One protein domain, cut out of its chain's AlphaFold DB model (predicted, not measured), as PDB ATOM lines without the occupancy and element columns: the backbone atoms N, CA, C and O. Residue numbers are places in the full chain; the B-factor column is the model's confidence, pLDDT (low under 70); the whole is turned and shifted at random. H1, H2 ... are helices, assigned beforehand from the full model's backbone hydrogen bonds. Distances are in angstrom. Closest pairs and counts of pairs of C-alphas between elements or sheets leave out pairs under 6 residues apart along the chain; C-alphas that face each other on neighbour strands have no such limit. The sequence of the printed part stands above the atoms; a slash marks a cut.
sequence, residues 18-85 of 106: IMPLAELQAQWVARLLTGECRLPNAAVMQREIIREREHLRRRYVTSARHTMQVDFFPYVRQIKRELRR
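This is residues 18 to 85 of the 106 residues of the protein "NAD(P)/FAD-dependent oxidoreductase" of candidate division KSB1 bacterium (UniProt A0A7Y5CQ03). Look for an open frame of helices: H1 and H3 pack side by side and run the same way along one side, while H2 runs back the other way across a gap, joined to them only by the links at its two ends. Residues 40 to 52, most of them in H2, stick out from the rest, and the loop of residues 60 to 71 swings out beyond the far end of H2 before it returns to H3. The printed part has 68 residues with three named helices, in the order H1, H2, H3, and no named strand; the class is all helix. The whole is only just loose, close to compact, with a radius of gyration of the C-alphas of 13.6 A and spans of 39 by 30 by 17 A.

Begin near the first printed residue with H1, residues 19 to 34. Set beside it H3, residues 72 to 84, and you will find that the two touch, with 11 pairs of C-alphas within 8 A. Their closest C-alphas are those of Trp 28 and Leu 83, 5.9 A apart. The two helices run the same way at a shallow tilt of 18 degrees, with their centres 11.1 A apart. Between them along the chain comes H2, residues 42 to 59, which touches no helix. H1 and H2 are apart, and H2 and H3 are apart. Residues 40 to 52, of which 42 to 52 belong to H2, stand free. In the backbones of H1, H2 and H3, every O i to N i+4 pair is within hydrogen-bond range.

Find C-alpha 19 at (26.266, -3.367, 4.478); from there H1 runs 16 residues to Thr 34, 22.7 A from first to last C-alpha. Next look for C-alpha 42 at (21.177, 24.157, 1.538), where H2 begins; its 18 residues, the most of any helix here, reach Arg 59 after 25.7 A. H3 begins at Phe 72 and has 13 residues and a length of 18.7 A; it ends at C-alpha 84, at (30.076, 13.548, 16.525).

The two C-alphas farthest apart are those of Thr 34 and Val 61, 39.5 A. From the first printed C-alpha, of Ile 18, to the last, of Arg 85, the distance is 23.6 A. The printed part has no cut. The link from H1 to H2, 7 residues, is short, and the link from H2 to H3, 12 residues, is long. The mean pLDDT of the printed part is 87.2; look at residues 59 to 67, of which 59 belongs to H2, for the nine residues under 70.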
ATOM      1  N   ILE A  18      28.964  -3.033   1.166       94.12
ATOM      2  CA  ILE A  18      27.965  -1.956   1.321       94.12
ATOM      3  C   ILE A  18      27.299  -1.996   2.698       94.12
ATOM      4  O   ILE A  18      27.036  -0.942   3.275       94.12
ATOM      5  N   MET A  19      27.056  -3.192   3.249       95.69
ATOM      6  CA  MET A  19      26.266  -3.367   4.478       95.69
ATOM      7  C   MET A  19      26.776  -2.532   5.668       95.69
ATOM      8  O   MET A  19      25.966  -1.821   6.262       95.69
ATOM      9  N   PRO A  20      28.092  -2.484   5.972       95.50
ATOM     10  CA  PRO A  20      28.593  -1.644   7.063       95.50
ATOM     11  C   PRO A  20      28.413  -0.140   6.809       95.50
ATOM     12  O   PRO A  20      28.265   0.646   7.743       95.50
ATOM     13  N   LEU A  21      28.433   0.292   5.543       96.06
ATOM     14  CA  LEU A  21      28.223   1.698   5.194       96.06
ATOM     15  C   LEU A  21      26.747   2.077   5.306       96.06
ATOM     16  O   LEU A  21      26.438   3.143   5.834       96.06
ATOM     17  N   ALA A  22      25.852   1.192   4.865       97.31
ATOM     18  CA  ALA A  22      24.412   1.357   5.017       97.31
ATOM     19  C   ALA A  22      24.011   1.441   6.499       97.31
ATOM     20  O   ALA A  22      23.230   2.315   6.873       97.31
ATOM     21  N   GLU A  23      24.605   0.610   7.359       97.69
ATOM     22  CA  GLU A  23      24.397   0.678   8.810       97.69
ATOM     23  C   GLU A  23      24.821   2.040   9.385       97.69
ATOM     24  O   GLU A  23      24.050   2.693  10.093       97.69
ATOM     25  N   LEU A  24      26.019   2.521   9.038       97.06
ATOM     26  CA  LEU A  24      26.501   3.831   9.491       97.06
ATOM     27  C   LEU A  24      25.619   4.986   8.992       97.06
ATOM     28  O   LEU A  24      25.367   5.933   9.740       97.06
ATOM     29  N   GLN A  25      25.134   4.917   7.751       97.44
ATOM     30  CA  GLN A  25      24.182   5.893   7.222       97.44
ATOM     31  C   GLN A  25      22.868   5.874   8.008       97.44
ATOM     32  O   GLN A  25      22.371   6.939   8.371       97.44
ATOM     33  N   ALA A  26      22.330   4.690   8.319       97.81
ATOM     34  CA  ALA A  26      21.090   4.547   9.078       97.81
ATOM     35  C   ALA A  26      21.218   5.139  10.491       97.81
ATOM     36  O   ALA A  26      20.344   5.888  10.925       97.81
ATOM     37  N   GLN A  27      22.340   4.893  11.177       97.00
ATOM     38  CA  GLN A  27      22.621   5.492  12.487       97.00
ATOM     39  C   GLN A  27      22.661   7.026  12.425       97.00
ATOM     40  O   GLN A  27      22.130   7.706  13.307       97.00
ATOM     41  N   TRP A  28      23.276   7.595  11.386       96.38
ATOM     42  CA  TRP A  28      23.328   9.047  11.225       96.38
ATOM     43  C   TRP A  28      21.957   9.643  10.903       96.38
ATOM     44  O   TRP A  28      21.566  10.634  11.522       96.38
ATOM     45  N   VAL A  29      21.194   9.015  10.005       96.38
ATOM     46  CA  VAL A  29      19.824   9.434   9.678       96.38
ATOM     47  C   VAL A  29      18.916   9.365  10.901       96.38
ATOM     48  O   VAL A  29      18.176  10.317  11.140       96.38
ATOM     49  N   ALA A  30      19.022   8.327  11.734       95.56
ATOM     50  CA  ALA A  30      18.278   8.253  12.990       95.56
ATOM     51  C   ALA A  30      18.546   9.481  13.878       95.56
ATOM     52  O   ALA A  30      17.604  10.103  14.363       95.56
ATOM     53  N   ARG A  31      19.809   9.916  14.007       94.56
ATOM     54  CA  ARG A  31      20.159  11.131  14.768       94.56
ATOM     55  C   ARG A  31      19.678  12.428  14.124       94.56
ATOM     56  O   ARG A  31      19.400  13.393  14.834       94.56
ATOM     57  N   LEU A  32      19.592  12.486  12.795       93.25
ATOM     58  CA  LEU A  32      18.970  13.616  12.099       93.25
ATOM     59  C   LEU A  32      17.465  13.671  12.389       93.25
ATOM     60  O   LEU A  32      16.935  14.749  12.650       93.25
ATOM     61  N   LEU A  33      16.799  12.514  12.394       92.88
ATOM     62  CA  LEU A  33      15.375  12.387  12.695       92.88
ATOM     63  C   LEU A  33      15.058  12.705  14.161       92.88
ATOM     64  O   LEU A  33      14.051  13.352  14.420       92.88
ATOM     65  N   THR A  34      15.913  12.328  15.119       91.88
ATOM     66  CA  THR A  34      15.724  12.671  16.545       91.88
ATOM     67  C   THR A  34      16.178  14.093  16.897       91.88
ATOM     68  O   THR A  34      15.920  14.576  18.003       91.88
ATOM     69  N   GLY A  35      16.842  14.792  15.971       89.56
ATOM     70  CA  GLY A  35      17.391  16.135  16.181       89.56
ATOM     71  C   GLY A  35      18.687  16.169  17.004       89.56
ATOM     72  O   GLY A  35      19.141  17.250  17.386       89.56
ATOM     73  N   GLU A  36      19.294  15.010  17.271       90.94
ATOM     74  CA  GLU A  36      20.623  14.879  17.885       90.94
ATOM     75  C   GLU A  36      21.748  15.363  16.965       90.94
ATOM     76  O   GLU A  36      22.780  15.829  17.446       90.94
ATOM     77  N   CYS A  37      21.533  15.294  15.650       92.12
ATOM     78  CA  CYS A  37      22.379  15.875  14.613       92.12
ATOM     79  C   CYS A  37      21.558  16.843  13.750       92.12
ATOM     80  O   CYS A  37      20.328  16.798  13.723       92.12
ATOM     81  N   ARG A  38      22.237  17.728  13.010       89.81
ATOM     82  CA  ARG A  38      21.594  18.622  12.039       89.81
ATOM     83  C   ARG A  38      22.377  18.689  10.741       89.81
ATOM     84  O   ARG A  38      23.603  18.756  10.761       89.81
ATOM     85  N   LEU A  39      21.645  18.731   9.631       91.25
ATOM     86  CA  LEU A  39      22.217  19.081   8.338       91.25
ATOM     87  C   LEU A  39      22.577  20.574   8.311       91.25
ATOM     88  O   LEU A  39      21.888  21.386   8.942       91.25
ATOM     89  N   PRO A  40      23.641  20.959   7.587       91.44
ATOM     90  CA  PRO A  40      23.918  22.361   7.325       91.44
ATOM     91  C   PRO A  40      22.862  22.943   6.371       91.44
ATOM     92  O   PRO A  40      22.022  22.231   5.819       91.44
ATOM     93  N   ASN A  41      22.893  24.260   6.160       92.25
ATOM     94  CA  ASN A  41      21.971  24.900   5.221       92.25
ATOM     95  C   ASN A  41      22.185  24.415   3.771       92.25
ATOM     96  O   ASN A  41      23.246  23.895   3.412       92.25
ATOM     97  N   ALA A  42      21.177  24.630   2.921       92.12
ATOM     98  CA  ALA A  42      21.177  24.157   1.538       92.12
ATOM     99  C   ALA A  42      22.375  24.658   0.716       92.12
ATOM    100  O   ALA A  42      22.963  23.879  -0.029       92.12
ATOM    101  N   ALA A  43      22.788  25.918   0.883       95.19
ATOM    102  CA  ALA A  43      23.922  26.473   0.147       95.19
ATOM    103  C   ALA A  43      25.240  25.763   0.498       95.19
ATOM    104  O   ALA A  43      26.045  25.474  -0.385       95.19
ATOM    105  N   VAL A  44      25.454  25.434   1.777       95.38
ATOM    106  CA  VAL A  44      26.618  24.654   2.222       95.38
ATOM    107  C   VAL A  44      26.573  23.238   1.646       95.38
ATOM    108  O   VAL A  44      27.586  22.775   1.131       95.38
ATOM    109  N   MET A  45      25.410  22.575   1.673       94.19
ATOM    110  CA  MET A  45      25.263  21.231   1.098       94.19
ATOM    111  C   MET A  45      25.567  21.211  -0.404       94.19
ATOM    112  O   MET A  45      26.314  20.352  -0.860       94.19
ATOM    113  N   GLN A  46      25.043  22.174  -1.170       95.44
ATOM    114  CA  GLN A  46      25.290  22.257  -2.614       95.44
ATOM    115  C   GLN A  46      26.771  22.477  -2.935       95.44
ATOM    116  O   GLN A  46      27.304  21.824  -3.830       95.44
ATOM    117  N   ARG A  47      27.456  23.343  -2.176       96.56
ATOM    118  CA  ARG A  47      28.904  23.544  -2.335       96.56
ATOM    119  C   ARG A  47      29.694  22.258  -2.096       96.56
ATOM    120  O   ARG A  47      30.582  21.951  -2.885       96.56
ATOM    121  N   GLU A  48      29.353  21.499  -1.056       93.69
ATOM    122  CA  GLU A  48      30.033  20.231  -0.769       93.69
ATOM    123  C   GLU A  48      29.762  19.181  -1.860       93.69
ATOM    124  O   GLU A  48      30.684  18.498  -2.291       93.69
ATOM    125  N   ILE A  49      28.531  19.106  -2.384       91.88
ATOM    126  CA  ILE A  49      28.180  18.216  -3.505       91.88
ATOM    127  C   ILE A  49      29.007  18.543  -4.755       91.88
ATOM    128  O   ILE A  49      29.511  17.633  -5.413       91.88
ATOM    129  N   ILE A  50      29.141  19.826  -5.102       93.31
ATOM    130  CA  ILE A  50      29.935  20.263  -6.261       93.31
ATOM    131  C   ILE A  50      31.404  19.887  -6.059       93.31
ATOM    132  O   ILE A  50      31.998  19.259  -6.936       93.31
ATOM    133  N   ARG A  51      31.959  20.195  -4.883       91.62
ATOM    134  CA  ARG A  51      33.342  19.867  -4.527       91.62
ATOM    135  C   ARG A  51      33.620  18.366  -4.625       91.62
ATOM    136  O   ARG A  51      34.633  17.973  -5.197       91.62
ATOM    137  N   GLU A  52      32.725  17.533  -4.099       88.00
ATOM    138  CA  GLU A  52      32.886  16.078  -4.145       88.00
ATOM    139  C   GLU A  52      32.795  15.554  -5.582       88.00
ATOM    140  O   GLU A  52      33.627  14.754  -6.005       88.00
ATOM    141  N   ARG A  53      31.857  16.068  -6.390       86.38
ATOM    142  CA  ARG A  53      31.763  15.725  -7.819       86.38
ATOM    143  C   ARG A  53      33.038  16.072  -8.585       86.38
ATOM    144  O   ARG A  53      33.468  15.291  -9.431       86.38
ATOM    145  N   GLU A  54      33.642  17.226  -8.314       86.94
ATOM    146  CA  GLU A  54      34.917  17.616  -8.923       86.94
ATOM    147  C   GLU A  54      36.068  16.712  -8.480       86.94
ATOM    148  O   GLU A  54      36.878  16.300  -9.309       86.94
ATOM    149  N   HIS A  55      36.124  16.361  -7.194       83.62
ATOM    150  CA  HIS A  55      37.135  15.452  -6.661       83.62
ATOM    151  C   HIS A  55      37.026  14.051  -7.282       83.62
ATOM    152  O   HIS A  55      38.030  13.513  -7.750       83.62
ATOM    153  N   LEU A  56      35.810  13.503  -7.382       79.25
ATOM    154  CA  LEU A  56      35.555  12.212  -8.025       79.25
ATOM    155  C   LEU A  56      35.934  12.226  -9.512       79.25
ATOM    156  O   LEU A  56      36.593  11.298  -9.975       79.25
ATOM    157  N   ARG A  57      35.603  13.297 -10.249       79.00
ATOM    158  CA  ARG A  57      35.992  13.456 -11.666       79.00
ATOM    159  C   ARG A  57      37.502  13.454 -11.884       79.00
ATOM    160  O   ARG A  57      37.956  12.984 -12.916       79.00
ATOM    161  N   ARG A  58      38.276  14.007 -10.945       76.38
ATOM    162  CA  ARG A  58      39.748  14.016 -11.028       76.38
ATOM    163  C   ARG A  58      40.349  12.650 -10.707       76.38
ATOM    164  O   ARG A  58      41.414  12.324 -11.218       76.38
ATOM    165  N   ARG A  59      39.693  11.885  -9.833       68.69
ATOM    166  CA  ARG A  59      40.222  10.631  -9.286       68.69
ATOM    167  C   ARG A  59      39.842   9.396 -10.101       68.69
ATOM    168  O   ARG A  59      40.602   8.433 -10.100       68.69
ATOM    169  N   TYR A  60      38.708   9.421 -10.798       64.56
ATOM    170  CA  TYR A  60      38.238   8.304 -11.611       64.56
ATOM    171  C   TYR A  60      38.093   8.709 -13.081       64.56
ATOM    172  O   TYR A  60      37.480   9.727 -13.397       64.56
ATOM    173  N   VAL A  61      38.625   7.881 -13.987       57.47
ATOM    174  CA  VAL A  61      38.447   8.044 -15.439       57.47
ATOM    175  C   VAL A  61      36.952   8.074 -15.759       57.47
ATOM    176  O   VAL A  61      36.195   7.233 -15.261       57.47
ATOM    177  N   THR A  62      36.537   9.029 -16.596       55.69
ATOM    178  CA  THR A  62      35.172   9.249 -17.101       55.69
ATOM    179  C   THR A  62      34.636   8.020 -17.841       55.69
ATOM    180  O   THR A  62      34.570   7.967 -19.062       55.69
ATOM    181  N   SER A  63      34.223   7.007 -17.088       55.41
ATOM    182  CA  SER A  63      33.397   5.902 -17.559       55.41
ATOM    183  C   SER A  63      32.101   5.911 -16.757       55.41
ATOM    184  O   SER A  63      32.101   6.242 -15.568       55.41
ATOM    185  N   ALA A  64      30.995   5.519 -17.387       54.62
ATOM    186  CA  ALA A  64      29.661   5.495 -16.781       54.62
ATOM    187  C   ALA A  64      29.566   4.677 -15.470       54.62
ATOM    188  O   ALA A  64      28.595   4.818 -14.734       54.62
ATOM    189  N   ARG A  65      30.578   3.854 -15.151       55.81
ATOM    190  CA  ARG A  65      30.653   3.008 -13.947       55.81
ATOM    191  C   ARG A  65      31.346   3.676 -12.742       55.81
ATOM    192  O   ARG A  65      31.440   3.049 -11.691       55.81
ATOM    193  N   HIS A  66      31.823   4.921 -12.866       59.69
ATOM    194  CA  HIS A  66      32.610   5.613 -11.827       59.69
ATOM    195  C   HIS A  66      31.908   6.813 -11.166       59.69
ATOM    196  O   HIS A  66      32.517   7.543 -10.390       59.69
ATOM    197  N   THR A  67      30.624   7.043 -11.441       64.06
ATOM    198  CA  THR A  67      29.898   8.237 -10.966       64.06
ATOM    199  C   THR A  67      29.512   8.203  -9.484       64.06
ATOM    200  O   THR A  67      29.171   9.250  -8.936       64.06
ATOM    201  N   MET A  68      29.574   7.038  -8.827       72.75
ATOM    202  CA  MET A  68      29.152   6.844  -7.427       72.75
ATOM    203  C   MET A  68      30.185   6.098  -6.569       72.75
ATOM    204  O   MET A  68      29.841   5.588  -5.499       72.75
ATOM    205  N   GLN A  69      31.430   5.987  -7.044       80.94
ATOM    206  CA  GLN A  69      32.455   5.245  -6.317       80.94
ATOM    207  C   GLN A  69      32.924   5.982  -5.070       80.94
ATOM    208  O   GLN A  69      33.196   7.180  -5.110       80.94
ATOM    209  N   VAL A  70      33.035   5.243  -3.967       83.94
ATOM    210  CA  VAL A  70      33.572   5.757  -2.706       83.94
ATOM    211  C   VAL A  70      34.615   4.809  -2.133       83.94
ATOM    212  O   VAL A  70      34.460   3.585  -2.138       83.94
ATOM    213  N   ASP A  71      35.676   5.378  -1.573       87.25
ATOM    214  CA  ASP A  71      36.620   4.614  -0.768       87.25
ATOM    215  C   ASP A  71      36.004   4.331   0.610       87.25
ATOM    216  O   ASP A  71      35.566   5.249   1.314       87.25
ATOM    217  N   PHE A  72      36.029   3.064   1.034       89.88
ATOM    218  CA  PHE A  72      35.376   2.614   2.266       89.88
ATOM    219  C   PHE A  72      35.842   3.393   3.511       89.88
ATOM    220  O   PHE A  72      35.037   4.005   4.214       89.88
ATOM    221  N   PHE A  73      37.150   3.423   3.788       91.94
ATOM    222  CA  PHE A  73      37.668   4.048   5.013       91.94
ATOM    223  C   PHE A  73      37.481   5.574   5.069       91.94
ATOM    224  O   PHE A  73      37.067   6.070   6.122       91.94
ATOM    225  N   PRO A  74      37.763   6.348   4.000       91.31
ATOM    226  CA  PRO A  74      37.421   7.769   3.955       91.31
ATOM    227  C   PRO A  74      35.943   8.043   4.239       91.31
ATOM    228  O   PRO A  74      35.648   8.901   5.074       91.31
ATOM    229  N   TYR A  75      35.035   7.269   3.637       92.12
ATOM    230  CA  TYR A  75      33.598   7.423   3.850       92.12
ATOM    231  C   TYR A  75      33.196   7.157   5.310       92.12
ATOM    232  O   TYR A  75      32.520   7.973   5.940       92.12
ATOM    233  N   VAL A  76      33.700   6.070   5.907       94.44
ATOM    234  CA  VAL A  76      33.483   5.760   7.333       94.44
ATOM    235  C   VAL A  76      33.955   6.906   8.230       94.44
ATOM    236  O   VAL A  76      33.249   7.297   9.162       94.44
ATOM    237  N   ARG A  77      35.142   7.472   7.968       95.06
ATOM    238  CA  ARG A  77      35.667   8.607   8.748       95.06
ATOM    239  C   ARG A  77      34.784   9.845   8.621       95.06
ATOM    240  O   ARG A  77      34.578  10.536   9.619       95.06
ATOM    241  N   GLN A  78      34.256  10.116   7.430       93.44
ATOM    242  CA  GLN A  78      33.339  11.226   7.194       93.44
ATOM    243  C   GLN A  78      32.043  11.060   7.994       93.44
ATOM    244  O   GLN A  78      31.717  11.947   8.781       93.44
ATOM    245  N   ILE A  79      31.358   9.917   7.887       94.56
ATOM    246  CA  ILE A  79      30.112   9.680   8.635       94.56
ATOM    247  C   ILE A  79      30.352   9.728  10.148       94.56
ATOM    248  O   ILE A  79      29.603  10.380  10.875       94.56
ATOM    249  N   LYS A  80      31.446   9.135  10.644       94.50
ATOM    250  CA  LYS A  80      31.804   9.205  12.073       94.50
ATOM    251  C   LYS A  80      32.044  10.634  12.559       94.50
ATOM    252  O   LYS A  80      31.746  10.938  13.714       94.50
ATOM    253  N   ARG A  81      32.577  11.517  11.712       93.38
ATOM    254  CA  ARG A  81      32.730  12.941  12.035       93.38
ATOM    255  C   ARG A  81      31.372  13.636  12.128       93.38
ATOM    256  O   ARG A  81      31.166  14.388  13.076       93.38
ATOM    257  N   GLU A  82      30.449  13.358  11.208       92.25
ATOM    258  CA  GLU A  82      29.096  13.925  11.263       92.25
ATOM    259  C   GLU A  82      28.308  13.419  12.478       92.25
ATOM    260  O   GLU A  82      27.668  14.211  13.163       92.25
ATOM    261  N   LEU A  83      28.445  12.141  12.839       90.00
ATOM    262  CA  LEU A  83      27.849  11.567  14.052       90.00
ATOM    263  C   LEU A  83      28.315  12.249  15.348       90.00
ATOM    264  O   LEU A  83      27.586  12.244  16.340       90.00
ATOM    265  N   ARG A  84      29.528  12.817  15.369       88.06
ATOM    266  CA  ARG A  84      30.076  13.548  16.525       88.06
ATOM    267  C   ARG A  84      29.596  14.999  16.593       88.06
ATOM    268  O   ARG A  84      29.706  15.619  17.651       88.06
ATOM    269  N   ARG A  85      29.083  15.559  15.493       84.00
ATOM    270  CA  ARG A  85      28.556  16.926  15.465       84.00
ATOM    271  C   ARG A  85      27.192  16.957  16.145       84.00
ATOM    272  O   ARG A  85      26.215  16.413  15.637       84.00
TER     273      ARG A  85